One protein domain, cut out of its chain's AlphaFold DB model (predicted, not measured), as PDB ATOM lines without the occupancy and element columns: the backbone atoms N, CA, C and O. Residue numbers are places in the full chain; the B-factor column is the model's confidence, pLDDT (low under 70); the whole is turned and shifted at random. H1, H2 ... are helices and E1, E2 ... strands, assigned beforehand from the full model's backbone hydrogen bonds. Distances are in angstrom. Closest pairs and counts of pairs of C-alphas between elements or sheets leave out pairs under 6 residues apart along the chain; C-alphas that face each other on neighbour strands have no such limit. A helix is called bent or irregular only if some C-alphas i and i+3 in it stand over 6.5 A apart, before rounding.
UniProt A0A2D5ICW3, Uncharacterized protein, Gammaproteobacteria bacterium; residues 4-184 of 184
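What this domain is: This is residues 4 to 184 of the 184 residues of an uncharacterized protein of Gammaproteobacteria bacterium (UniProt A0A2D5ICW3). The domain is a long, thin rod. The long bent hairpin E8 and E9 runs out to one end, its other end partly face to face with the branched sheet E1 to E4; the small sheet E7 and E10 runs on toward H1 and H2, with H2 crossing the rod, and the short hairpin E5 and E6 makes the opposite end. The printed part has 181 residues, with two named helices and ten named strands in the order H1, E1 to E6, H2, E7 to E10, and is mixed, with antiparallel neighbour strands. It is extended, with a radius of gyration of the C-alphas of 27.4 A and spans of 107 by 29 by 22 A.

How they stand to each other: H1, residues 4 to 20, is irregular, with C-alphas 9 and 12 7.7 A apart and a kink of 52 degrees near residue 11. H2, residues 103 to 120, touches H1 with residues 113 to 118 alone, about perpendicular at 83 degrees; the closest C-alphas, Ala 11 and Val 117, are 6.1 A apart. O i to N i+4 pairs are within hydrogen-bond range throughout H2 and in 9 of 13 cases in H1. E4, residues 67 to 78, has three antiparallel neighbours in staggered pairing: E1, residues 24 to 27, on one side (N 25 to O 76, 2.9 A), and E2, residues 36 to 38 (N 37 to O 77, 2.8 A), and E3, residues 45 to 50 (N 47 to O 71, 2.9 A), on the other; E3 and E4 are a hairpin. E5, residues 90 to 92, and E6, residues 98 to 100, are an antiparallel hairpin (N 91 to O 99, 2.8 A). E7, residues 126 to 130, is antiparallel to E10, residues 179 to 183 (N 129 to O 180, 2.9 A). The closest C-alphas of H1 and E10, Ile 19 and Ala 181, are 6.4 A apart. E8, residues 141 to 157, and E9, residues 160 to 177, are an antiparallel hairpin (N 150 to O 166, 2.9 A), bending by 50 degrees at residue 148 and 57 degrees at residue 170. With the branched sheet they make a sandwich, two sheets face to face, with 12.9 A between the centres of the facing parts and 34 degrees between their planes.

Where its parts are: H1 begins at C-alpha 4, (128.791, 156.104, 154.340), and is 24.6 A long; H2 is 25.3 A. E4 is 33.0 A long, E8 47.1 A and E9 46.0 A. E10 ends at C-alpha 183, (134.732, 137.373, 160.074).

The domain as a whole: The C-alphas farthest apart, Asp 95 and Gly 158, are 106.8 A apart. The printed part has no cut; the links E3 to E4 and E4 to E5 are long. Mean pLDDT of the printed part is 91.7, and no printed residue is under 70.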
ATOM      1  N   GLN A   4     127.597 156.218 153.502       75.75
ATOM      2  CA  GLN A   4     128.791 156.104 154.340       75.75
ATOM      3  C   GLN A   4     128.451 156.087 155.836       75.75
ATOM      4  O   GLN A   4     128.969 155.254 156.569       75.75
ATOM      5  N   GLU A   5     127.532 156.947 156.281       76.44
ATOM      6  CA  GLU A   5     127.087 156.976 157.682       76.44
ATOM      7  C   GLU A   5     126.373 155.676 158.087       76.44
ATOM      8  O   GLU A   5     126.503 155.225 159.226       76.44
ATOM      9  N   MET A   6     125.650 155.039 157.158       75.50
ATOM     10  CA  MET A   6     125.055 153.718 157.393       75.50
ATOM     11  C   MET A   6     126.125 152.634 157.536       75.50
ATOM     12  O   MET A   6     126.038 151.810 158.447       75.50
ATOM     13  N   PHE A   7     127.143 152.641 156.669       78.38
ATOM     14  CA  PHE A   7     128.246 151.681 156.747       78.38
ATOM     15  C   PHE A   7     128.994 151.807 158.074       78.38
ATOM     16  O   PHE A   7     129.155 150.808 158.769       78.38
ATOM     17  N   ASP A   8     129.372 153.022 158.466       72.69
ATOM     18  CA  ASP A   8     130.135 153.254 159.698       72.69
ATOM     19  C   ASP A   8     129.342 152.859 160.957       72.69
ATOM     20  O   ASP A   8     129.926 152.422 161.947       72.69
ATOM     21  N   THR A   9     128.010 152.965 160.919       77.81
ATOM     22  CA  THR A   9     127.149 152.632 162.067       77.81
ATOM     23  C   THR A   9     126.893 151.129 162.200       77.81
ATOM     24  O   THR A   9     126.876 150.607 163.314       77.81
ATOM     25  N   TYR A  10     126.662 150.425 161.087       75.31
ATOM     26  CA  TYR A  10     126.125 149.058 161.121       75.31
ATOM     27  C   TYR A  10     127.094 147.975 160.639       75.31
ATOM     28  O   TYR A  10     126.841 146.802 160.900       75.31
ATOM     29  N   ALA A  11     128.189 148.311 159.949       78.12
ATOM     30  CA  ALA A  11     129.038 147.303 159.312       78.12
ATOM     31  C   ALA A  11     129.708 146.345 160.310       78.12
ATOM     32  O   ALA A  11     129.716 145.138 160.063       78.12
ATOM     33  N   ASP A  12     130.218 146.849 161.439       76.81
ATOM     34  CA  ASP A  12     131.067 146.046 162.331       76.81
ATOM     35  C   ASP A  12     130.323 144.845 162.936       76.81
ATOM     36  O   ASP A  12     130.838 143.726 162.938       76.81
ATOM     37  N   THR A  13     129.075 145.033 163.371       85.25
ATOM     38  CA  THR A  13     128.272 143.967 163.998       85.25
ATOM     39  C   THR A  13     127.511 143.103 162.993       85.25
ATOM     40  O   THR A  13     127.085 141.995 163.326       85.25
ATOM     41  N   LEU A  14     127.356 143.568 161.751       87.88
ATOM     42  CA  LEU A  14     126.526 142.926 160.729       87.88
ATOM     43  C   LEU A  14     127.001 141.520 160.371       87.88
ATOM     44  O   LEU A  14     126.208 140.583 160.300       87.88
ATOM     45  N   VAL A  15     128.301 141.360 160.153       89.81
ATOM     46  CA  VAL A  15     128.879 140.075 159.741       89.81
ATOM     47  C   VAL A  15     128.784 139.049 160.865       89.81
ATOM     48  O   VAL A  15     128.457 137.887 160.619       89.81
ATOM     49  N   ASP A  16     129.007 139.491 162.101       91.31
ATOM     50  CA  ASP A  16     128.895 138.641 163.280       91.31
ATOM     51  C   ASP A  16     127.440 138.210 163.509       91.31
ATOM     52  O   ASP A  16     127.191 137.038 163.797       91.31
ATOM     53  N   ALA A  17     126.471 139.104 163.278       91.19
ATOM     54  CA  ALA A  17     125.048 138.770 163.313       91.19
ATOM     55  C   ALA A  17     124.665 137.740 162.235       91.19
ATOM     56  O   ALA A  17     123.957 136.776 162.531       91.19
ATOM     57  N   ILE A  18     125.180 137.884 161.007       91.56
ATOM     58  CA  ILE A  18     124.959 136.894 159.942       91.56
ATOM     59  C   ILE A  18     125.538 135.539 160.351       91.56
ATOM     60  O   ILE A  18     124.863 134.527 160.217       91.56
ATOM     61  N   ILE A  19     126.763 135.492 160.877       94.38
ATOM     62  CA  ILE A  19     127.389 134.239 161.324       94.38
ATOM     63  C   ILE A  19     126.597 133.604 162.473       94.38
ATOM     64  O   ILE A  19     126.389 132.389 162.472       94.38
ATOM     65  N   ALA A  20     126.132 134.407 163.431       93.69
ATOM     66  CA  ALA A  20     125.326 133.945 164.556       93.69
ATOM     67  C   ALA A  20     123.986 133.337 164.109       93.69
ATOM     68  O   ALA A  20     123.515 132.391 164.733       93.69
ATOM     69  N   ALA A  21     123.417 133.814 162.999       93.12
ATOM     70  CA  ALA A  21     122.214 133.244 162.393       93.12
ATOM     71  C   ALA A  21     122.444 131.890 161.687       93.12
ATOM     72  O   ALA A  21     121.485 131.297 161.195       93.12
ATOM     73  N   GLN A  22     123.690 131.397 161.629       95.12
ATOM     74  CA  GLN A  22     124.070 130.106 161.037       95.12
ATOM     75  C   GLN A  22     123.487 129.900 159.624       95.12
ATOM     76  O   GLN A  22     122.696 128.991 159.382       95.12
ATOM     77  N   PRO A  23     123.897 130.713 158.632       95.25
ATOM     78  CA  PRO A  23     123.355 130.657 157.270       95.25
ATOM     79  C   PRO A  23     123.563 129.292 156.605       95.25
ATOM     80  O   PRO A  23     122.826 128.929 155.688       95.25
ATOM     81  N   TYR A  24     124.546 128.530 157.087       97.12
ATOM     82  CA  TYR A  24     124.742 127.131 156.761       97.12
ATOM     83  C   TYR A  24     124.914 126.316 158.035       97.12
ATOM     84  O   TYR A  24     125.461 126.812 159.018       97.12
ATOM     85  N   GLN A  25     124.512 125.048 157.989       97.06
ATOM     86  CA  GLN A  25     124.798 124.096 159.055       97.06
ATOM     87  C   GLN A  25     125.009 122.680 158.524       97.06
ATOM     88  O   GLN A  25     124.420 122.286 157.516       97.06
ATOM     89  N   ILE A  26     125.828 121.911 159.235       98.19
ATOM     90  CA  ILE A  26     125.981 120.475 159.035       98.19
ATOM     91  C   ILE A  26     124.919 119.722 159.838       98.19
ATOM     92  O   ILE A  26     124.747 119.977 161.031       98.19
ATOM     93  N   GLY A  27     124.248 118.771 159.193       97.44
ATOM     94  CA  GLY A  27     123.336 117.813 159.820       97.44
ATOM     95  C   GLY A  27     123.613 116.382 159.357       97.44
ATOM     96  O   GLY A  27     124.390 116.164 158.435       97.44
ATOM     97  N   THR A  28     122.982 115.392 159.987       97.19
ATOM     98  CA  THR A  28     123.173 113.958 159.674       97.19
ATOM     99  C   THR A  28     122.047 113.353 158.830       97.19
ATOM    100  O   THR A  28     121.989 112.142 158.627       97.19
ATOM    101  N   SER A  29     121.119 114.184 158.352       95.44
ATOM    102  CA  SER A  29     119.952 113.769 157.573       95.44
ATOM    103  C   SER A  29     119.982 114.408 156.191       95.44
ATOM    104  O   SER A  29     120.350 115.568 156.047       95.44
ATOM    105  N   THR A  30     119.547 113.671 155.171       94.81
ATOM    106  CA  THR A  30     119.289 114.243 153.839       94.81
ATOM    107  C   THR A  30     118.097 115.202 153.848       94.81
ATOM    108  O   THR A  30     118.000 116.076 152.983       94.81
ATOM    109  N   SER A  31     117.193 115.062 154.821       94.94
ATOM    110  CA  SER A  31     116.083 115.985 155.049       94.94
ATOM    111  C   SER A  31     116.555 117.178 155.867       94.94
ATOM    112  O   SER A  31     117.153 117.013 156.931       94.94
ATOM    113  N   ALA A  32     116.255 118.382 155.385       94.31
ATOM    114  CA  ALA A  32     116.644 119.601 156.075       94.31
ATOM    115  C   ALA A  32     115.836 119.804 157.371       94.31
ATOM    116  O   ALA A  32     114.637 119.506 157.399       94.31
ATOM    117  N   PRO A  33     116.465 120.324 158.439       93.88
ATOM    118  CA  PRO A  33     115.750 120.753 159.635       93.88
ATOM    119  C   PRO A  33     114.862 121.974 159.347       93.88
ATOM    120  O   PRO A  33     115.012 122.650 158.328       93.88
ATOM    121  N   SER A  34     113.942 122.278 160.267       94.38
ATOM    122  CA  SER A  34     113.060 123.448 160.153       94.38
ATOM    123  C   SER A  34     113.859 124.746 159.988       94.38
ATOM    124  O   SER A  34     114.855 124.949 160.682       94.38
ATOM    125  N   GLY A  35     113.424 125.617 159.071       94.75
ATOM    126  CA  GLY A  35     114.120 126.864 158.724       94.75
ATOM    127  C   GLY A  35     115.327 126.684 157.797       94.75
ATOM    128  O   GLY A  35     116.092 127.626 157.594       94.75
ATOM    129  N   TYR A  36     115.529 125.483 157.244       97.50
ATOM    130  CA  TYR A  36     116.621 125.182 156.326       97.50
ATOM    131  C   TYR A  36     116.133 124.422 155.093       97.50
ATOM    132  O   TYR A  36     115.099 123.760 155.080       97.50
ATOM    133  N   THR A  37     116.940 124.493 154.043       97.31
ATOM    134  CA  THR A  37     116.824 123.691 152.827       97.31
ATOM    135  C   THR A  37     118.080 122.862 152.652       97.31
ATOM    136  O   THR A  37     119.168 123.247 153.091       97.31
ATOM    137  N   ASN A  38     117.941 121.700 152.021       95.19
ATOM    138  CA  ASN A  38     119.104 120.895 151.707       95.19
ATOM    139  C   ASN A  38     119.885 121.550 150.557       95.19
ATOM    140  O   ASN A  38     119.285 121.947 149.559       95.19
ATOM    141  N   VAL A  39     121.207 121.675 150.705       96.81
ATOM    142  CA  VAL A  39     122.077 122.148 149.619       96.81
ATOM    143  C   VAL A  39     122.313 121.028 148.610       96.81
ATOM    144  O   VAL A  39     122.316 121.282 147.408       96.81
ATOM    145  N   SER A  40     122.497 119.794 149.089       96.25
ATOM    146  CA  SER A  40     122.734 118.618 148.254       96.25
ATOM    147  C   SER A  40     122.311 117.335 148.963       96.25
ATOM    148  O   SER A  40     122.548 117.150 150.155       96.25
ATOM    149  N   SER A  41     121.729 116.397 148.218       95.31
ATOM    150  CA  SER A  41     121.494 115.034 148.707       95.31
ATOM    151  C   SER A  41     122.770 114.188 148.764       95.31
ATOM    152  O   SER A  41     122.738 113.088 149.311       95.31
ATOM    153  N   THR A  42     123.892 114.677 148.230       96.94
ATOM    154  CA  THR A  42     125.214 114.065 148.393       96.94
ATOM    155  C   THR A  42     125.850 114.549 149.690       96.94
ATOM    156  O   THR A  42     125.926 115.754 149.937       96.94
ATOM    157  N   ALA A  43     126.320 113.608 150.510       97.56
ATOM    158  CA  ALA A  43     127.006 113.923 151.754       97.56
ATOM    159  C   ALA A  43     128.297 114.710 151.479       97.56
ATOM    160  O   ALA A  43     129.045 114.394 150.555       97.56
ATOM    161  N   VAL A  44     128.561 115.727 152.298       97.06
ATOM    162  CA  VAL A  44     129.827 116.477 152.269       97.06
ATOM    163  C   VAL A  44     130.923 115.771 153.065       97.06
ATOM    164  O   VAL A  44     132.103 116.044 152.871       97.06
ATOM    165  N   PHE A  45     130.526 114.856 153.951       98.12
ATOM    166  CA  PHE A  45     131.411 113.973 154.692       98.12
ATOM    167  C   PHE A  45     130.682 112.663 155.003       98.12
ATOM    168  O   PHE A  45     129.521 112.673 155.419       98.12
ATOM    169  N   THR A  46     131.376 111.544 154.832       98.06
ATOM    170  CA  THR A  46     130.860 110.208 155.130       98.06
ATOM    171  C   THR A  46     131.836 109.510 156.062       98.06
ATOM    172  O   THR A  46     132.976 109.257 155.684       98.06
ATOM    173  N   ASP A  47     131.373 109.185 157.267       98.12
ATOM    174  CA  ASP A  47     132.102 108.316 158.185       98.12
ATOM    175  C   ASP A  47     131.911 106.864 157.740       98.12
ATOM    176  O   ASP A  47     130.802 106.317 157.820       98.12
ATOM    177  N   THR A  48     132.981 106.246 157.248       97.06
ATOM    178  CA  THR A  48     133.022 104.815 156.936       97.06
ATOM    179  C   THR A  48     133.955 104.107 157.898       97.06
ATOM    180  O   THR A  48     135.087 104.540 158.098       97.06
ATOM    181  N   ARG A  49     133.530 102.956 158.411       95.56
ATOM    182  CA  ARG A  49     134.333 102.134 159.318       95.56
ATOM    183  C   ARG A  49     134.363 100.690 158.844       95.56
ATOM    184  O   ARG A  49     133.411 100.228 158.228       95.56
ATOM    185  N   ALA A  50     135.424  99.951 159.167       94.50
ATOM    186  CA  ALA A  50     135.474  98.511 158.922       94.50
ATOM    187  C   ALA A  50     134.258  97.791 159.542       94.50
ATOM    188  O   ALA A  50     133.918  98.004 160.711       94.50
ATOM    189  N   ASN A  51     133.622  96.920 158.761       93.88
ATOM    190  CA  ASN A  51     132.559  96.037 159.210       93.88
ATOM    191  C   ASN A  51     133.170  94.764 159.809       93.88
ATOM    192  O   ASN A  51     133.354  93.768 159.115       93.88
ATOM    193  N   ALA A  52     133.482  94.791 161.107       91.19
ATOM    194  CA  ALA A  52     134.088  93.651 161.799       91.19
ATOM    195  C   ALA A  52     133.270  92.348 161.673       91.19
ATOM    196  O   ALA A  52     133.848  91.269 161.679       91.19
ATOM    197  N   GLY A  53     131.941  92.445 161.534       89.00
ATOM    198  CA  GLY A  53     131.062  91.284 161.376       89.00
ATOM    199  C   GLY A  53     131.087  90.649 159.984       89.00
ATOM    200  O   GLY A  53     130.534  89.565 159.821       89.00
ATOM    201  N   ALA A  54     131.697  91.304 158.991       90.56
ATOM    202  CA  ALA A  54     131.909  90.710 157.673       90.56
ATOM    203  C   ALA A  54     133.072  89.707 157.683       90.56
ATOM    204  O   ALA A  54     132.999  88.719 156.964       90.56
ATOM    205  N   TYR A  55     134.083  89.930 158.532       88.88
ATOM    206  CA  TYR A  55     135.258  89.069 158.598       88.88
ATOM    207  C   TYR A  55     134.973  87.773 159.353       88.88
ATOM    208  O   TYR A  55     134.378  87.780 160.435       88.88
ATOM    209  N   SER A  56     135.439  86.642 158.823       82.56
ATOM    210  CA  SER A  56     135.302  85.359 159.518       82.56
ATOM    211  C   SER A  56     136.455  84.401 159.241       82.56
ATOM    212  O   SER A  56     136.962  84.309 158.127       82.56
ATOM    213  N   ALA A  57     136.808  83.581 160.237       77.19
ATOM    214  CA  ALA A  57     137.814  82.531 160.061       77.19
ATOM    215  C   ALA A  57     137.430  81.541 158.942       77.19
ATOM    216  O   ALA A  57     138.294  81.042 158.230       77.19
ATOM    217  N   GLY A  58     136.130  81.280 158.749       76.75
ATOM    218  CA  GLY A  58     135.620  80.438 157.661       76.75
ATOM    219  C   GLY A  58     135.759  81.064 156.268       76.75
ATOM    220  O   GLY A  58     135.826  80.327 155.285       76.75
ATOM    221  N   GLY A  59     135.822  82.396 156.197       77.81
ATOM    222  CA  GLY A  59     135.880  83.192 154.974       77.81
ATOM    223  C   GLY A  59     137.286  83.596 154.530       77.81
ATOM    224  O   GLY A  59     137.392  84.308 153.539       77.81
ATOM    225  N   ILE A  60     138.355  83.149 155.206       83.31
ATOM    226  CA  ILE A  60     139.738  83.525 154.857       83.31
ATOM    227  C   ILE A  60     139.993  83.237 153.368       83.31
ATOM    228  O   ILE A  60     139.873  82.086 152.943       83.31
ATOM    229  N   THR A  61     140.384  84.300 152.642       79.50
ATOM    230  CA  THR A  61     140.250  84.598 151.188       79.50
ATOM    231  C   THR A  61     139.050  85.476 150.780       79.50
ATOM    232  O   THR A  61     138.668  85.492 149.612       79.50
ATOM    233  N   GLU A  62     138.461  86.227 151.711       82.19
ATOM    234  CA  GLU A  62     137.424  87.236 151.448       82.19
ATOM    235  C   GLU A  62     137.984  88.563 150.903       82.19
ATOM    236  O   GLU A  62     139.195  88.794 150.897       82.19
ATOM    237  N   THR A  63     137.098  89.455 150.435       81.25
ATOM    238  CA  THR A  63     137.488  90.813 150.021       81.25
ATOM    239  C   THR A  63     138.189  91.525 151.174       81.25
ATOM    240  O   THR A  63     137.646  91.610 152.273       81.25
ATOM    241  N   GLN A  64     139.379  92.055 150.897       78.00
ATOM    242  CA  GLN A  64     140.241  92.675 151.900       78.00
ATOM    243  C   GLN A  64     139.604  93.910 152.558       78.00
ATOM    244  O   GLN A  64     139.730  94.075 153.767       78.00
ATOM    245  N   ASP A  65     138.895  94.737 151.784       84.25
ATOM    246  CA  ASP A  65     138.202  95.928 152.280       84.25
ATOM    247  C   ASP A  65     136.691  95.691 152.390       84.25
ATOM    248  O   ASP A  65     135.983  95.554 151.391       84.25
ATOM    249  N   GLN A  66     136.195  95.692 153.629       89.94
ATOM    250  CA  GLN A  66     134.774  95.560 153.970       89.94
ATOM    251  C   GLN A  66     134.303  96.755 154.821       89.94
ATOM    252  O   GLN A  66     134.051  96.594 156.020       89.94
ATOM    253  N   PRO A  67     134.236  97.988 154.284       94.56
ATOM    254  CA  PRO A  67     133.724  99.127 155.034       94.56
ATOM    255  C   PRO A  67     132.191  99.109 155.113       94.56
ATOM    256  O   PRO A  67     131.496  98.597 154.240       94.56
ATOM    257  N   THR A  68     131.655  99.740 156.150       96.12
ATOM    258  CA  THR A  68     130.246 100.105 156.269       96.12
ATOM    259  C   THR A  68     130.133 101.592 156.584       96.12
ATOM    260  O   THR A  68     130.965 102.154 157.304       96.12
ATOM    261  N   THR A  69     129.110 102.240 156.039       97.38
ATOM    262  CA  THR A  69     128.802 103.633 156.362       97.38
ATOM    263  C   THR A  69     128.183 103.705 157.750       97.38
ATOM    264  O   THR A  69     127.181 103.048 158.026       97.38
ATOM    265  N   ILE A  70     128.762 104.533 158.614       97.31
ATOM    266  CA  ILE A  70     128.262 104.780 159.967       97.31
ATOM    267  C   ILE A  70     127.327 105.983 159.961       97.31
ATOM    268  O   ILE A  70     126.178 105.873 160.379       97.31
ATOM    269  N   THR A  71     127.806 107.118 159.446       98.06
ATOM    270  CA  THR A  71     127.040 108.366 159.400       98.06
ATOM    271  C   THR A  71     127.386 109.150 158.141       98.06
ATOM    272  O   THR A  71     128.553 109.293 157.785       98.06
ATOM    273  N   ASN A  72     126.369 109.707 157.490       98.12
ATOM    274  CA  ASN A  72     126.536 110.705 156.440       98.12
ATOM    275  C   ASN A  72     126.206 112.089 156.991       98.12
ATOM    276  O   ASN A  72     125.241 112.240 157.739       98.12
ATOM    277  N   TYR A  73     126.969 113.093 156.578       98.38
ATOM    278  CA  TYR A  73     126.783 114.479 156.976       98.38
ATOM    279  C   TYR A  73     126.502 115.349 155.754       98.38
ATOM    280  O   TYR A  73     127.192 115.262 154.737       98.38
ATOM    281  N   TYR A  74     125.489 116.199 155.860       98.50
ATOM    282  CA  TYR A  74     124.945 117.005 154.774       98.50
ATOM    283  C   TYR A  74     124.999 118.481 155.133       98.50
ATOM    284  O   TYR A  74     124.886 118.863 156.298       98.50
ATOM    285  N   LEU A  75     125.166 119.311 154.106       98.06
ATOM    286  CA  LEU A  75     125.127 120.756 154.243       98.06
ATOM    287  C   LEU A  75     123.702 121.256 154.010       98.06
ATOM    288  O   LEU A  75     123.103 121.013 152.962       98.06
ATOM    289  N   HIS A  76     123.186 122.021 154.962       98.31
ATOM    290  CA  HIS A  76     121.907 122.705 154.854       98.31
ATOM    291  C   HIS A  76     122.122 124.214 154.828       98.31
ATOM    292  O   HIS A  76     123.027 124.728 155.485       98.31
ATOM    293  N   ARG A  77     121.275 124.927 154.086       97.62
ATOM    294  CA  ARG A  77     121.273 126.389 153.994       97.62
ATOM    295  C   ARG A  77     120.002 126.936 154.620       97.62
ATOM    296  O   ARG A  77     118.920 126.437 154.310       97.62
ATOM    297  N   SER A  78     120.130 127.952 155.466       96.62
ATOM    298  CA  SER A  78     118.982 128.632 156.064       96.62
ATOM    299  C   SER A  78     118.061 129.178 154.970       96.62
ATOM    300  O   SER A  78     118.529 129.684 153.947       96.62
ATOM    301  N   THR A  79     116.747 129.069 155.163       94.56
ATOM    302  CA  THR A  79     115.759 129.696 154.270       94.56
ATOM    303  C   THR A  79     115.688 131.208 154.451       94.56
ATOM    304  O   THR A  79     115.089 131.887 153.623       94.56
ATOM    305  N   GLY A  80     116.308 131.731 155.513       87.06
ATOM    306  CA  GLY A  80     116.083 133.089 155.979       87.06
ATOM    307  C   GLY A  80     114.699 133.254 156.611       87.06
ATOM    308  O   GLY A  80     113.850 132.361 156.556       87.06
ATOM    309  N   SER A  81     114.505 134.414 157.226       82.50
ATOM    310  CA  SER A  81     113.215 134.926 157.677       82.50
ATOM    311  C   SER A  81     113.132 136.384 157.258       82.50
ATOM    312  O   SER A  81     114.150 137.077 157.234       82.50
ATOM    313  N   GLU A  82     111.927 136.841 156.948       80.75
ATOM    314  CA  GLU A  82     111.645 138.268 156.848       80.75
ATOM    315  C   GLU A  82     111.731 138.887 158.249       80.75
ATOM    316  O   GLU A  82     111.495 138.203 159.254       80.75
ATOM    317  N   THR A  83     112.177 140.139 158.318       79.56
ATOM    318  CA  THR A  83     112.295 140.890 159.570       79.56
ATOM    319  C   THR A  83     111.315 142.042 159.522       79.56
ATOM    320  O   THR A  83     111.490 142.944 158.712       79.56
ATOM    321  N   ASP A  84     110.339 142.032 160.424       82.75
ATOM    322  CA  ASP A  84     109.401 143.140 160.548       82.75
ATOM    323  C   ASP A  84     110.082 144.343 161.211       82.75
ATOM    324  O   ASP A  84     110.718 144.235 162.269       82.75
ATOM    325  N   TYR A  85     109.909 145.521 160.617       83.62
ATOM    326  CA  TYR A  85     110.423 146.769 161.173       83.62
ATOM    327  C   TYR A  85     109.392 147.433 162.086       83.62
ATOM    328  O   TYR A  85     108.267 147.722 161.680       83.62
ATOM    329  N   THR A  86     109.791 147.765 163.317       85.12
ATOM    330  CA  THR A  86     108.933 148.507 164.261       85.12
ATOM    331  C   THR A  86     108.759 149.980 163.880       85.12
ATOM    332  O   THR A  86     107.794 150.612 164.306       85.12
ATOM    333  N   ALA A  87     109.675 150.523 163.076       86.81
ATOM    334  CA  ALA A  87     109.601 151.851 162.480       86.81
ATOM    335  C   ALA A  87     110.351 151.857 161.142       86.81
ATOM    336  O   ALA A  87     111.420 151.252 161.029       86.81
ATOM    337  N   LYS A  88     109.806 152.555 160.139       89.31
ATOM    338  CA  LYS A  88     110.409 152.663 158.806       89.31
ATOM    339  C   LYS A  88     111.118 154.019 158.683       89.31
ATOM    340  O   LYS A  88     110.608 155.018 159.194       89.31
ATOM    341  N   PRO A  89     112.315 154.097 158.074       88.44
ATOM    342  CA  PRO A  89     113.006 155.375 157.959       88.44
ATOM    343  C   PRO A  89     112.277 156.336 157.014       88.44
ATOM    344  O   PRO A  89     111.640 155.919 156.046       88.44
ATOM    345  N   CYS A  90     112.437 157.636 157.256       91.50
ATOM    346  CA  CYS A  90     111.946 158.681 156.365       91.50
ATOM    347  C   CYS A  90     113.070 159.262 155.497       91.50
ATOM    348  O   CYS A  90     114.223 159.350 155.921       91.50
ATOM    349  N   TYR A  91     112.714 159.737 154.307       88.81
ATOM    350  CA  TYR A  91     113.580 160.470 153.391       88.81
ATOM    351  C   TYR A  91     112.887 161.741 152.885       88.81
ATOM    352  O   TYR A  91     111.676 161.904 153.016       88.81
ATOM    353  N   ILE A  92     113.663 162.661 152.313       93.56
ATOM    354  CA  ILE A  92     113.145 163.874 151.671       93.56
ATOM    355  C   ILE A  92     113.143 163.637 150.159       93.56
ATOM    356  O   ILE A  92     114.173 163.271 149.594       93.56
ATOM    357  N   ASN A  93     111.990 163.801 149.506       92.06
ATOM    358  CA  ASN A  93     111.869 163.635 148.056       92.06
ATOM    359  C   ASN A  93     112.352 164.890 147.292       92.06
ATOM    360  O   ASN A  93     112.687 165.907 147.892       92.06
ATOM    361  N   GLY A  94     112.349 164.837 145.955       92.94
ATOM    362  CA  GLY A  94     112.786 165.962 145.109       92.94
ATOM    363  C   GLY A  94     111.971 167.256 145.259       92.94
ATOM    364  O   GLY A  94     112.449 168.314 144.865       92.94
ATOM    365  N   ASP A  95     110.785 167.189 145.868       95.94
ATOM    366  CA  ASP A  95     109.913 168.337 146.147       95.94
ATOM    367  C   ASP A  95     110.075 168.862 147.587       95.94
ATOM    368  O   ASP A  95     109.228 169.608 148.076       95.94
ATOM    369  N   ASN A  96     111.125 168.438 148.298       93.75
ATOM    370  CA  ASN A  96     111.378 168.727 149.712       93.75
ATOM    371  C   ASN A  96     110.303 168.214 150.694       93.75
ATOM    372  O   ASN A  96     110.221 168.685 151.829       93.75
ATOM    373  N   ASN A  97     109.507 167.216 150.306       95.69
ATOM    374  CA  ASN A  97     108.532 166.585 151.195       95.69
ATOM    375  C   ASN A  97     109.138 165.386 151.926       95.69
ATOM    376  O   ASN A  97     109.857 164.584 151.328       95.69
ATOM    377  N   ILE A  98     108.774 165.220 153.199       95.25
ATOM    378  CA  ILE A  98     109.110 164.022 153.974       95.25
ATOM    379  C   ILE A  98     108.236 162.860 153.492       95.25
ATOM    380  O   ILE A  98     107.011 162.974 153.403       95.25
ATOM    381  N   ARG A  99     108.873 161.737 153.184       94.81
ATOM    382  CA  ARG A  99     108.255 160.465 152.807       94.81
ATOM    383  C   ARG A  99     108.808 159.364 153.698       94.81
ATOM    384  O   ARG A  99     109.959 159.439 154.107       94.81
ATOM    385  N   GLU A 100     108.002 158.353 153.981       94.25
ATOM    386  CA  GLU A 100     108.450 157.131 154.651       94.25
ATOM    387  C   GLU A 100     108.798 156.081 153.590       94.25
ATOM    388  O   GLU A 100     108.115 155.998 152.564       94.25
ATOM    389  N   TYR A 101     109.860 155.306 153.809       92.44
ATOM    390  CA  TYR A 101     110.139 154.146 152.967       92.44
ATOM    391  C   TYR A 101     109.083 153.064 153.178       92.44
ATOM    392  O   TYR A 101     108.688 152.748 154.301       92.44
ATOM    393  N   THR A 102     108.677 152.427 152.087       92.69
ATOM    394  CA  THR A 102     108.014 151.130 152.178       92.69
ATOM    395  C   THR A 102     108.997 150.069 152.679       92.69
ATOM    396  O   THR A 102     110.216 150.218 152.611       92.69
ATOM    397  N   GLU A 103     108.456 148.959 153.169       90.50
ATOM    398  CA  GLU A 103     109.244 147.825 153.669       90.50
ATOM    399  C   GLU A 103     110.153 147.240 152.594       90.50
ATOM    400  O   GLU A 103     111.354 147.117 152.795       90.50
ATOM    401  N   ALA A 104     109.600 147.022 151.401       90.69
ATOM    402  CA  ALA A 104     110.342 146.512 150.257       90.69
ATOM    403  C   ALA A 104     111.466 147.460 149.801       90.69
ATOM    404  O   ALA A 104     112.532 147.002 149.388       90.69
ATOM    405  N   GLU A 105     111.251 148.779 149.868       91.44
ATOM    406  CA  GLU A 105     112.303 149.756 149.561       91.44
ATOM    407  C   GLU A 105     113.422 149.698 150.600       91.44
ATOM    408  O   GLU A 105     114.599 149.696 150.233       91.44
ATOM    409  N   PHE A 106     113.076 149.610 151.886       88.94
ATOM    410  CA  PHE A 106     114.077 149.541 152.943       88.94
ATOM    411  C   PHE A 106     114.847 148.212 152.931       88.94
ATOM    412  O   PHE A 106     116.075 148.226 153.029       88.94
ATOM    413  N   ASP A 107     114.179 147.086 152.679       89.31
ATOM    414  CA  ASP A 107     114.821 145.783 152.474       89.31
ATOM    415  C   ASP A 107     115.828 145.809 151.328       89.31
ATOM    416  O   ASP A 107     116.926 145.259 151.439       89.31
ATOM    417  N   ALA A 108     115.480 146.461 150.216       90.06
ATOM    418  CA  ALA A 108     116.384 146.598 149.084       90.06
ATOM    419  C   ALA A 108     117.647 147.388 149.466       90.06
ATOM    420  O   ALA A 108     118.755 146.969 149.115       90.06
ATOM    421  N   ILE A 109     117.493 148.476 150.231       88.06
ATOM    422  CA  ILE A 109     118.610 149.279 150.753       88.06
ATOM    423  C   ILE A 109     119.485 148.434 151.687       88.06
ATOM    424  O   ILE A 109     120.698 148.358 151.490       88.06
ATOM    425  N   MET A 110     118.885 147.754 152.667       86.69
ATOM    426  CA  MET A 110     119.615 146.943 153.647       86.69
ATOM    427  C   MET A 110     120.342 145.770 152.993       86.69
ATOM    428  O   MET A 110     121.496 145.489 153.316       86.69
ATOM    429  N   LYS A 111     119.711 145.111 152.019       88.50
ATOM    430  CA  LYS A 111     120.323 144.014 151.265       88.50
ATOM    431  C   LYS A 111     121.545 144.476 150.482       88.50
ATOM    432  O   LYS A 111     122.556 143.775 150.471       88.50
ATOM    433  N   GLU A 112     121.469 145.634 149.832       89.25
ATOM    434  CA  GLU A 112     122.613 146.187 149.110       89.25
ATOM    435  C   GLU A 112     123.718 146.648 150.063       89.25
ATOM    436  O   GLU A 112     124.890 146.372 149.815       89.25
ATOM    437  N   MET A 113     123.354 147.236 151.205       86.62
ATOM    438  CA  MET A 113     124.300 147.590 152.263       86.62
ATOM    439  C   MET A 113     125.057 146.356 152.772       86.62
ATOM    440  O   MET A 113     126.285 146.364 152.814       86.62
ATOM    441  N   ILE A 114     124.343 145.270 153.093       88.31
ATOM    442  CA  ILE A 114     124.930 143.992 153.523       88.31
ATOM    443  C   ILE A 114     125.909 143.462 152.474       88.31
ATOM    444  O   ILE A 114     127.028 143.078 152.817       88.31
ATOM    445  N   ARG A 115     125.520 143.454 151.191       89.06
ATOM    446  CA  ARG A 115     126.407 143.015 150.103       89.06
ATOM    447  C   ARG A 115     127.647 143.888 150.008       89.06
ATOM    448  O   ARG A 115     128.747 143.355 149.903       89.06
ATOM    449  N   TYR A 116     127.478 145.208 150.048       88.75
ATOM    450  CA  TYR A 116     128.589 146.139 149.938       88.75
ATOM    451  C   TYR A 116     129.586 145.941 151.082       88.75
ATOM    452  O   TYR A 116     130.778 145.795 150.819       88.75
ATOM    453  N   VAL A 117     129.100 145.857 152.326       88.38
ATOM    454  CA  VAL A 117     129.922 145.604 153.518       88.38
ATOM    455  C   VAL A 117     130.668 144.277 153.391       88.38
ATOM    456  O   VAL A 117     131.889 144.251 153.522       88.38
ATOM    457  N   ALA A 118     129.967 143.190 153.062       86.62
ATOM    458  CA  ALA A 118     130.562 141.857 153.003       86.62
ATOM    459  C   ALA A 118     131.574 141.670 151.853       86.62
ATOM    460  O   ALA A 118     132.423 140.778 151.921       86.62
ATOM    461  N   VAL A 119     131.479 142.469 150.782       87.25
ATOM    462  CA  VAL A 119     132.324 142.337 149.581       87.25
ATOM    463  C   VAL A 119     133.468 143.353 149.556       87.25
ATOM    464  O   VAL A 119     134.604 142.975 149.262       87.25
ATOM    465  N   ASN A 120     133.176 144.626 149.839       87.62
ATOM    466  CA  ASN A 120     134.085 145.745 149.575       87.62
ATOM    467  C   ASN A 120     134.847 146.225 150.811       87.62
ATOM    468  O   ASN A 120     135.932 146.785 150.659       87.62
ATOM    469  N   LEU A 121     134.318 146.021 152.022       87.25
ATOM    470  CA  LEU A 121     135.036 146.400 153.235       87.25
ATOM    471  C   LEU A 121     136.007 145.291 153.643       87.25
ATOM    472  O   LEU A 121     135.678 144.104 153.693       87.25
ATOM    473  N   ASN A 122     137.238 145.693 153.951       83.81
ATOM    474  CA  ASN A 122     138.207 144.799 154.573       83.81
ATOM    475  C   ASN A 122     137.726 144.448 155.987       83.81
ATOM    476  O   ASN A 122     137.055 145.261 156.622       83.81
ATOM    477  N   SER A 123     138.058 143.256 156.485       85.88
ATOM    478  CA  SER A 123     137.662 142.804 157.829       85.88
ATOM    479  C   SER A 123     136.172 142.521 158.042       85.88
ATOM    480  O   SER A 123     135.727 142.381 159.176       85.88
ATOM    481  N   HIS A 124     135.406 142.409 156.955       90.31
ATOM    482  CA  HIS A 124     133.966 142.140 156.968       90.31
ATOM    483  C   HIS A 124     133.582 140.942 156.086       90.31
ATOM    484  O   HIS A 124     132.412 140.733 155.764       90.31
ATOM    485  N   LYS A 125     134.553 140.123 155.675       90.75
ATOM    486  CA  LYS A 125     134.278 138.966 154.822       90.75
ATOM    487  C   LYS A 125     133.855 137.789 155.684       90.75
ATOM    488  O   LYS A 125     134.492 137.474 156.685       90.75
ATOM    489  N   ILE A 126     132.806 137.089 155.259       91.94
ATOM    490  CA  ILE A 126     132.415 135.815 155.868       91.94
ATOM    491  C   ILE A 126     133.245 134.710 155.227       91.94
ATOM    492  O   ILE A 126     133.259 134.552 154.003       91.94
ATOM    493  N   ARG A 127     133.939 133.930 156.054       93.38
ATOM    494  CA  ARG A 127     134.812 132.846 155.599       93.38
ATOM    495  C   ARG A 127     134.455 131.554 156.317       93.38
ATOM    496  O   ARG A 127     134.258 131.553 157.532       93.38
ATOM    497  N   TYR A 128     134.379 130.470 155.547       95.94
ATOM    498  CA  TYR A 128     134.070 129.133 156.046       95.94
ATOM    499  C   TYR A 128     135.317 128.254 156.050       95.94
ATOM    500  O   TYR A 128     136.080 128.252 155.085       95.94
ATOM    501  N   TYR A 129     135.493 127.492 157.126       96.50
ATOM    502  CA  TYR A 129     136.650 126.632 157.354       96.50
ATOM    503  C   TYR A 129     136.226 125.264 157.881       96.50
ATOM    504  O   TYR A 129     135.175 125.128 158.506       96.50
ATOM    505  N   ILE A 130     137.072 124.259 157.666       96.38
ATOM    506  CA  ILE A 130     136.980 122.985 158.375       96.38
ATOM    507  C   ILE A 130     137.943 123.044 159.563       96.38
ATOM    508  O   ILE A 130     139.160 123.044 159.390       96.38
ATOM    509  N   GLY A 131     137.390 123.128 160.772       92.56
ATOM    510  CA  GLY A 131     138.141 123.300 162.016       92.56
ATOM    511  C   GLY A 131     138.657 124.727 162.243       92.56
ATOM    512  O   GLY A 131     138.271 125.675 161.560       92.56
ATOM    513  N   GLY A 132     139.523 124.887 163.247       92.19
ATOM    514  CA  GLY A 132     140.088 126.185 163.634       92.19
ATOM    515  C   GLY A 132     139.153 127.054 164.486       92.19
ATOM    516  O   GLY A 132     138.253 126.556 165.167       92.19
ATOM    517  N   SER A 133     139.405 128.368 164.488       93.81
ATOM    518  CA  SER A 133     138.595 129.349 165.223       93.81
ATOM    519  C   SER A 133     137.296 129.702 164.489       93.81
ATOM    520  O   SER A 133     137.157 129.465 163.291       93.81
ATOM    521  N   GLY A 134     136.345 130.295 165.214       95.12
ATOM    522  CA  GLY A 134     135.046 130.712 164.685       95.12
ATOM    523  C   GLY A 134     133.874 129.910 165.244       95.12
ATOM    524  O   GLY A 134     134.038 128.989 166.058       95.12
ATOM    525  N   THR A 135     132.683 130.264 164.781       97.19
ATOM    526  CA  THR A 135     131.408 129.702 165.237       97.19
ATOM    527  C   THR A 135     131.146 128.361 164.562       97.19
ATOM    528  O   THR A 135     131.318 128.236 163.351       97.19
ATOM    529  N   ASN A 136     130.730 127.352 165.334       97.56
ATOM    530  CA  ASN A 136     130.307 126.059 164.788       97.56
ATOM    531  C   ASN A 136     129.025 126.219 163.967       97.56
ATOM    532  O   ASN A 136     128.044 126.786 164.443       97.56
ATOM    533  N   MET A 137     129.028 125.669 162.762       97.44
ATOM    534  CA  MET A 137     127.899 125.655 161.840       97.44
ATOM    535  C   MET A 137     127.253 124.263 161.869       97.44
ATOM    536  O   MET A 137     127.451 123.455 160.964       97.44
ATOM    537  N   GLY A 138     126.519 123.961 162.941       96.12
ATOM    538  CA  GLY A 138     125.834 122.676 163.128       96.12
ATOM    539  C   GLY A 138     126.689 121.573 163.761       96.12
ATOM    540  O   GLY A 138     127.523 121.828 164.634       96.12
ATOM    541  N   SER A 139     126.430 120.327 163.357       96.56
ATOM    542  CA  SER A 139     127.034 119.123 163.936       96.56
ATOM    543  C   SER A 139     128.518 118.957 163.589       96.56
ATOM    544  O   SER A 139     128.969 119.302 162.498       96.56
ATOM    545  N   GLY A 140     129.277 118.363 164.516       97.31
ATOM    546  CA  GLY A 140     130.626 117.871 164.235       97.31
ATOM    547  C   GLY A 140     130.578 116.583 163.412       97.31
ATOM    548  O   GLY A 140     129.812 115.671 163.724       97.31
ATOM    549  N   MET A 141     131.403 116.518 162.377       98.19
ATOM    550  CA  MET A 141     131.583 115.365 161.502       98.19
ATOM    551  C   MET A 141     132.624 114.444 162.133       98.19
ATOM    552  O   MET A 141     133.817 114.754 162.120       98.19
ATOM    553  N   ALA A 142     132.160 113.371 162.774       98.00
ATOM    554  CA  ALA A 142     133.022 112.426 163.468       98.00
ATOM    555  C   ALA A 142     133.629 111.431 162.474       98.00
ATOM    556  O   ALA A 142     132.910 110.848 161.671       98.00
ATOM    557  N   ASP A 143     134.936 111.231 162.572       97.62
ATOM    558  CA  ASP A 143     135.697 110.204 161.864       97.62
ATOM    559  C   ASP A 143     135.974 109.068 162.851       97.62
ATOM    560  O   ASP A 143     136.599 109.300 163.898       97.62
ATOM    561  N   THR A 144     135.442 107.870 162.590       97.88
ATOM    562  CA  THR A 144     135.501 106.759 163.544       97.88
ATOM    563  C   THR A 144     136.290 105.560 163.038       97.88
ATOM    564  O   THR A 144     136.177 105.108 161.903       97.88
ATOM    565  N   LYS A 145     137.059 104.956 163.949       96.75
ATOM    566  CA  LYS A 145     137.826 103.735 163.694       96.75
ATOM    567  C   LYS A 145     137.623 102.722 164.816       96.75
ATOM    568  O   LYS A 145     137.394 103.082 165.971       96.75
ATOM    569  N   LEU A 146     137.713 101.443 164.470       96.88
ATOM    570  CA  LEU A 146     137.842 100.364 165.445       96.88
ATOM    571  C   LEU A 146     139.238 100.390 166.092       96.88
ATOM    572  O   LEU A 146     140.237 100.608 165.405       96.88
ATOM    573  N   ASN A 147     139.302 100.199 167.409       96.69
ATOM    574  CA  ASN A 147     140.528 100.371 168.200       96.69
ATOM    575  C   ASN A 147     141.297  99.075 168.500       96.69
ATOM    576  O   ASN A 147     142.247  99.102 169.281       96.69
ATOM    577  N   GLY A 148     140.892  97.954 167.913       95.81
ATOM    578  CA  GLY A 148     141.530  96.658 168.087       95.81
ATOM    579  C   GLY A 148     141.759  95.938 166.766       95.81
ATOM    580  O   GLY A 148     141.395  96.415 165.686       95.81
ATOM    581  N   SER A 149     142.363  94.761 166.876       95.12
ATOM    582  CA  SER A 149     142.517  93.826 165.773       95.12
ATOM    583  C   SER A 149     142.340  92.393 166.261       95.12
ATOM    584  O   SER A 149     142.592  92.084 167.427       95.12
ATOM    585  N   THR A 150     141.851  91.533 165.375       94.12
ATOM    586  CA  THR A 150     141.669  90.106 165.615       94.12
ATOM    587  C   THR A 150     142.466  89.331 164.581       94.12
ATOM    588  O   THR A 150     142.315  89.562 163.383       94.12
ATOM    589  N   TYR A 151     143.261  88.377 165.056       94.31
ATOM    590  CA  TYR A 151     143.924  87.379 164.229       94.31
ATOM    591  C   TYR A 151     143.067  86.110 164.167       94.31
ATOM    592  O   TYR A 151     142.690  85.552 165.199       94.31
ATOM    593  N   ALA A 152     142.770  85.650 162.959       92.06
ATOM    594  CA  ALA A 152     142.045  84.421 162.690       92.06
ATOM    595  C   ALA A 152     142.927  83.443 161.911       92.06
ATOM    596  O   ALA A 152     143.693  83.833 161.030       92.06
ATOM    597  N   GLN A 153     142.770  82.158 162.211       93.56
ATOM    598  CA  GLN A 153     143.432  81.064 161.512       93.56
ATOM    599  C   GLN A 153     142.404  79.992 161.161       93.56
ATOM    600  O   GLN A 153     141.499  79.702 161.946       93.56
ATOM    601  N   ARG A 154     142.560  79.389 159.985       91.75
ATOM    602  CA  ARG A 154     141.751  78.275 159.505       91.75
ATOM    603  C   ARG A 154     142.652  77.190 158.937       91.75
ATOM    604  O   ARG A 154     143.436  77.450 158.031       91.75
ATOM    605  N   GLU A 155     142.487  75.972 159.437       92.06
ATOM    606  CA  GLU A 155     143.029  74.772 158.802       92.06
ATOM    607  C   GLU A 155     142.104  74.351 157.657       92.06
ATOM    608  O   GLU A 155     140.885  74.250 157.840       92.06
ATOM    609  N   VAL A 156     142.661  74.145 156.464       89.94
ATOM    610  CA  VAL A 156     141.887  73.742 155.275       89.94
ATOM    611  C   VAL A 156     142.204  72.323 154.798       89.94
ATOM    612  O   VAL A 156     141.655  71.882 153.789       89.94
ATOM    613  N   GLY A 157     143.017  71.599 155.572       90.38
ATOM    614  CA  GLY A 157     143.354  70.192 155.388       90.38
ATOM    615  C   GLY A 157     144.862  69.964 155.290       90.38
ATOM    616  O   GLY A 157     145.567  70.694 154.593       90.38
ATOM    617  N   GLY A 158     145.348  68.916 155.961       89.88
ATOM    618  CA  GLY A 158     146.778  68.608 156.024       89.88
ATOM    619  C   GLY A 158     147.546  69.726 156.725       89.88
ATOM    620  O   GLY A 158     147.148  70.157 157.801       89.88
ATOM    621  N   ASP A 159     148.603  70.218 156.080       90.44
ATOM    622  CA  ASP A 159     149.461  71.288 156.604       90.44
ATOM    623  C   ASP A 159     149.118  72.684 156.024       90.44
ATOM    624  O   ASP A 159     149.897  73.627 156.174       90.44
ATOM    625  N   ASP A 160     147.974  72.843 155.336       91.31
ATOM    626  CA  ASP A 160     147.523  74.143 154.811       91.31
ATOM    627  C   ASP A 160     146.766  74.933 155.893       91.31
ATOM    628  O   ASP A 160     145.610  74.650 156.242       91.31
ATOM    629  N   TYR A 161     147.446  75.956 156.411       92.38
ATOM    630  CA  TYR A 161     146.908  76.925 157.354       92.38
ATOM    631  C   TYR A 161     146.799  78.293 156.700       92.38
ATOM    632  O   TYR A 161     147.785  78.877 156.249       92.38
ATOM    633  N   ARG A 162     145.589  78.847 156.729       91.81
ATOM    634  CA  ARG A 162     145.308  80.196 156.247       91.81
ATOM    635  C   ARG A 162     145.086  81.122 157.417       91.81
ATOM    636  O   ARG A 162     144.442  80.741 158.393       91.81
ATOM    637  N   THR A 163     145.603  82.333 157.311       91.75
ATOM    638  CA  THR A 163     145.568  83.308 158.395       91.75
ATOM    639  C   THR A 163     145.143  84.665 157.858       91.75
ATOM    640  O   THR A 163     145.373  84.989 156.692       91.75
ATOM    641  N   GLN A 164     144.473  85.444 158.700       91.88
ATOM    642  CA  GLN A 164     144.072  86.810 158.391       91.88
ATOM    643  C   GLN A 164     144.012  87.624 159.677       91.88
ATOM    644  O   GLN A 164     143.559  87.136 160.710       91.88
ATOM    645  N   GLU A 165     144.430  88.879 159.594       92.62
ATOM    646  CA  GLU A 165     144.261  89.862 160.654       92.62
ATOM    647  C   GLU A 165     143.326  90.968 160.156       92.62
ATOM    648  O   GLU A 165     143.461  91.439 159.024       92.62
ATOM    649  N   PHE A 166     142.342  91.350 160.971       91.88
ATOM    650  CA  PHE A 166     141.339  92.348 160.593       91.88
ATOM    651  C   PHE A 166     140.962  93.272 161.762       91.88
ATOM    652  O   PHE A 166     141.182  92.922 162.928       91.88
ATOM    653  N   PRO A 167     140.419  94.477 161.489       94.38
ATOM    654  CA  PRO A 167     139.997  95.411 162.533       94.38
ATOM    655  C   PRO A 167     138.894  94.842 163.439       94.38
ATOM    656  O   PRO A 167     137.938  94.231 162.965       94.38
ATOM    657  N   SER A 168     138.989  95.095 164.746       94.38
ATOM    658  CA  SER A 168     138.024  94.632 165.754       94.38
ATOM    659  C   SER A 168     137.970  95.566 166.972       94.38
ATOM    660  O   SER A 168     138.530  96.661 166.960       94.38
ATOM    661  N   GLY A 169     137.274  95.167 168.037       94.75
ATOM    662  CA  GLY A 169     137.129  95.977 169.247       94.75
ATOM    663  C   GLY A 169     136.005  97.004 169.142       94.75
ATOM    664  O   GLY A 169     134.996  96.776 168.472       94.75
ATOM    665  N   SER A 170     136.166  98.130 169.836       95.94
ATOM    666  CA  SER A 170     135.135  99.162 169.954       95.94
ATOM    667  C   SER A 170     135.392 100.327 169.006       95.94
ATOM    668  O   SER A 170     136.532 100.663 168.680       95.94
ATOM    669  N   ALA A 171     134.311 100.979 168.582       96.62
ATOM    670  CA  ALA A 171     134.396 102.212 167.819       96.62
ATOM    671  C   ALA A 171     134.951 103.354 168.678       96.62
ATOM    672  O   ALA A 171     134.505 103.570 169.804       96.62
ATOM    673  N   THR A 172     135.889 104.107 168.116       97.81
ATOM    674  CA  THR A 172     136.477 105.303 168.722       97.81
ATOM    675  C   THR A 172     136.496 106.431 167.703       97.81
ATOM    676  O   THR A 172     136.736 106.191 166.520       97.81
ATOM    677  N   THR A 173     136.228 107.657 168.145       97.81
ATOM    678  CA  THR A 173     136.372 108.851 167.307       97.81
ATOM    679  C   THR A 173     137.841 109.238 167.262       97.81
ATOM    680  O   THR A 173     138.424 109.553 168.298       97.81
ATOM    681  N   ILE A 174     138.438 109.198 166.074       97.25
ATOM    682  CA  ILE A 174     139.837 109.585 165.874       97.25
ATOM    683  C   ILE A 174     139.971 111.082 165.617       97.25
ATOM    684  O   ILE A 174     140.934 111.688 166.068       97.25
ATOM    685  N   ASN A 175     138.985 111.683 164.949       97.12
ATOM    686  CA  ASN A 175     138.904 113.118 164.717       97.12
ATOM    687  C   ASN A 175     137.446 113.576 164.693       97.12
ATOM    688  O   ASN A 175     136.541 112.811 164.361       97.12
ATOM    689  N   THR A 176     137.239 114.860 164.976       97.50
ATOM    690  CA  THR A 176     135.960 115.530 164.738       97.50
ATOM    691  C   THR A 176     136.212 116.808 163.960       97.50
ATOM    692  O   THR A 176     136.904 117.712 164.432       97.50
ATOM    693  N   TYR A 177     135.621 116.900 162.775       97.69
ATOM    694  CA  TYR A 177     135.711 118.073 161.920       97.69
ATOM    695  C   TYR A 177     134.476 118.950 162.105       97.69
ATOM    696  O   TYR A 177     133.348 118.467 162.095       97.69
ATOM    697  N   TYR A 178     134.669 120.257 162.247       98.00
ATOM    698  CA  TYR A 178     133.567 121.212 162.362       98.00
ATOM    699  C   TYR A 178     133.587 122.154 161.174       98.00
ATOM    700  O   TYR A 178     134.631 122.728 160.875       98.00
ATOM    701  N   LEU A 179     132.434 122.375 160.545       98.25
ATOM    702  CA  LEU A 179     132.272 123.556 159.710       98.25
ATOM    703  C   LEU A 179     132.268 124.784 160.629       98.25
ATOM    704  O   LEU A 179     131.480 124.867 161.574       98.25
ATOM    705  N   LYS A 180     133.173 125.717 160.365       97.94
ATOM    706  CA  LYS A 180     133.352 126.962 161.108       97.94
ATOM    707  C   LYS A 180     133.050 128.144 160.209       97.94
ATOM    708  O   LYS A 180     133.423 128.109 159.039       97.94
ATOM    709  N   ALA A 181     132.443 129.195 160.752       97.25
ATOM    710  CA  ALA A 181     132.374 130.496 160.089       97.25
ATOM    711  C   ALA A 181     132.970 131.593 160.976       97.25
ATOM    712  O   ALA A 181     132.786 131.578 162.197       97.25
ATOM    713  N   ARG A 182     133.698 132.528 160.363       94.19
ATOM    714  CA  ARG A 182     134.279 133.695 161.040       94.19
ATOM    715  C   ARG A 182     134.389 134.898 160.101       94.19
ATOM    716  O   ARG A 182     134.412 134.730 158.880       94.19
ATOM    717  N   LYS A 183     134.455 136.082 160.709       92.81
ATOM    718  CA  LYS A 183     134.732 137.373 160.074       92.81
ATOM    719  C   LYS A 183     136.240 137.518 159.822       92.81
ATOM    720  O   LYS A 183     137.025 137.183 160.711       92.81
ATOM    721  N   GLU A 184     136.631 137.980 158.631       88.56
ATOM    722  CA  GLU A 184     138.028 138.235 158.216       88.56
ATOM    723  C   GLU A 184     138.207 139.491 157.370       88.56
ATOM    724  O   GLU A 184     137.260 139.896 156.650       88.56
TER     725      GLU A 184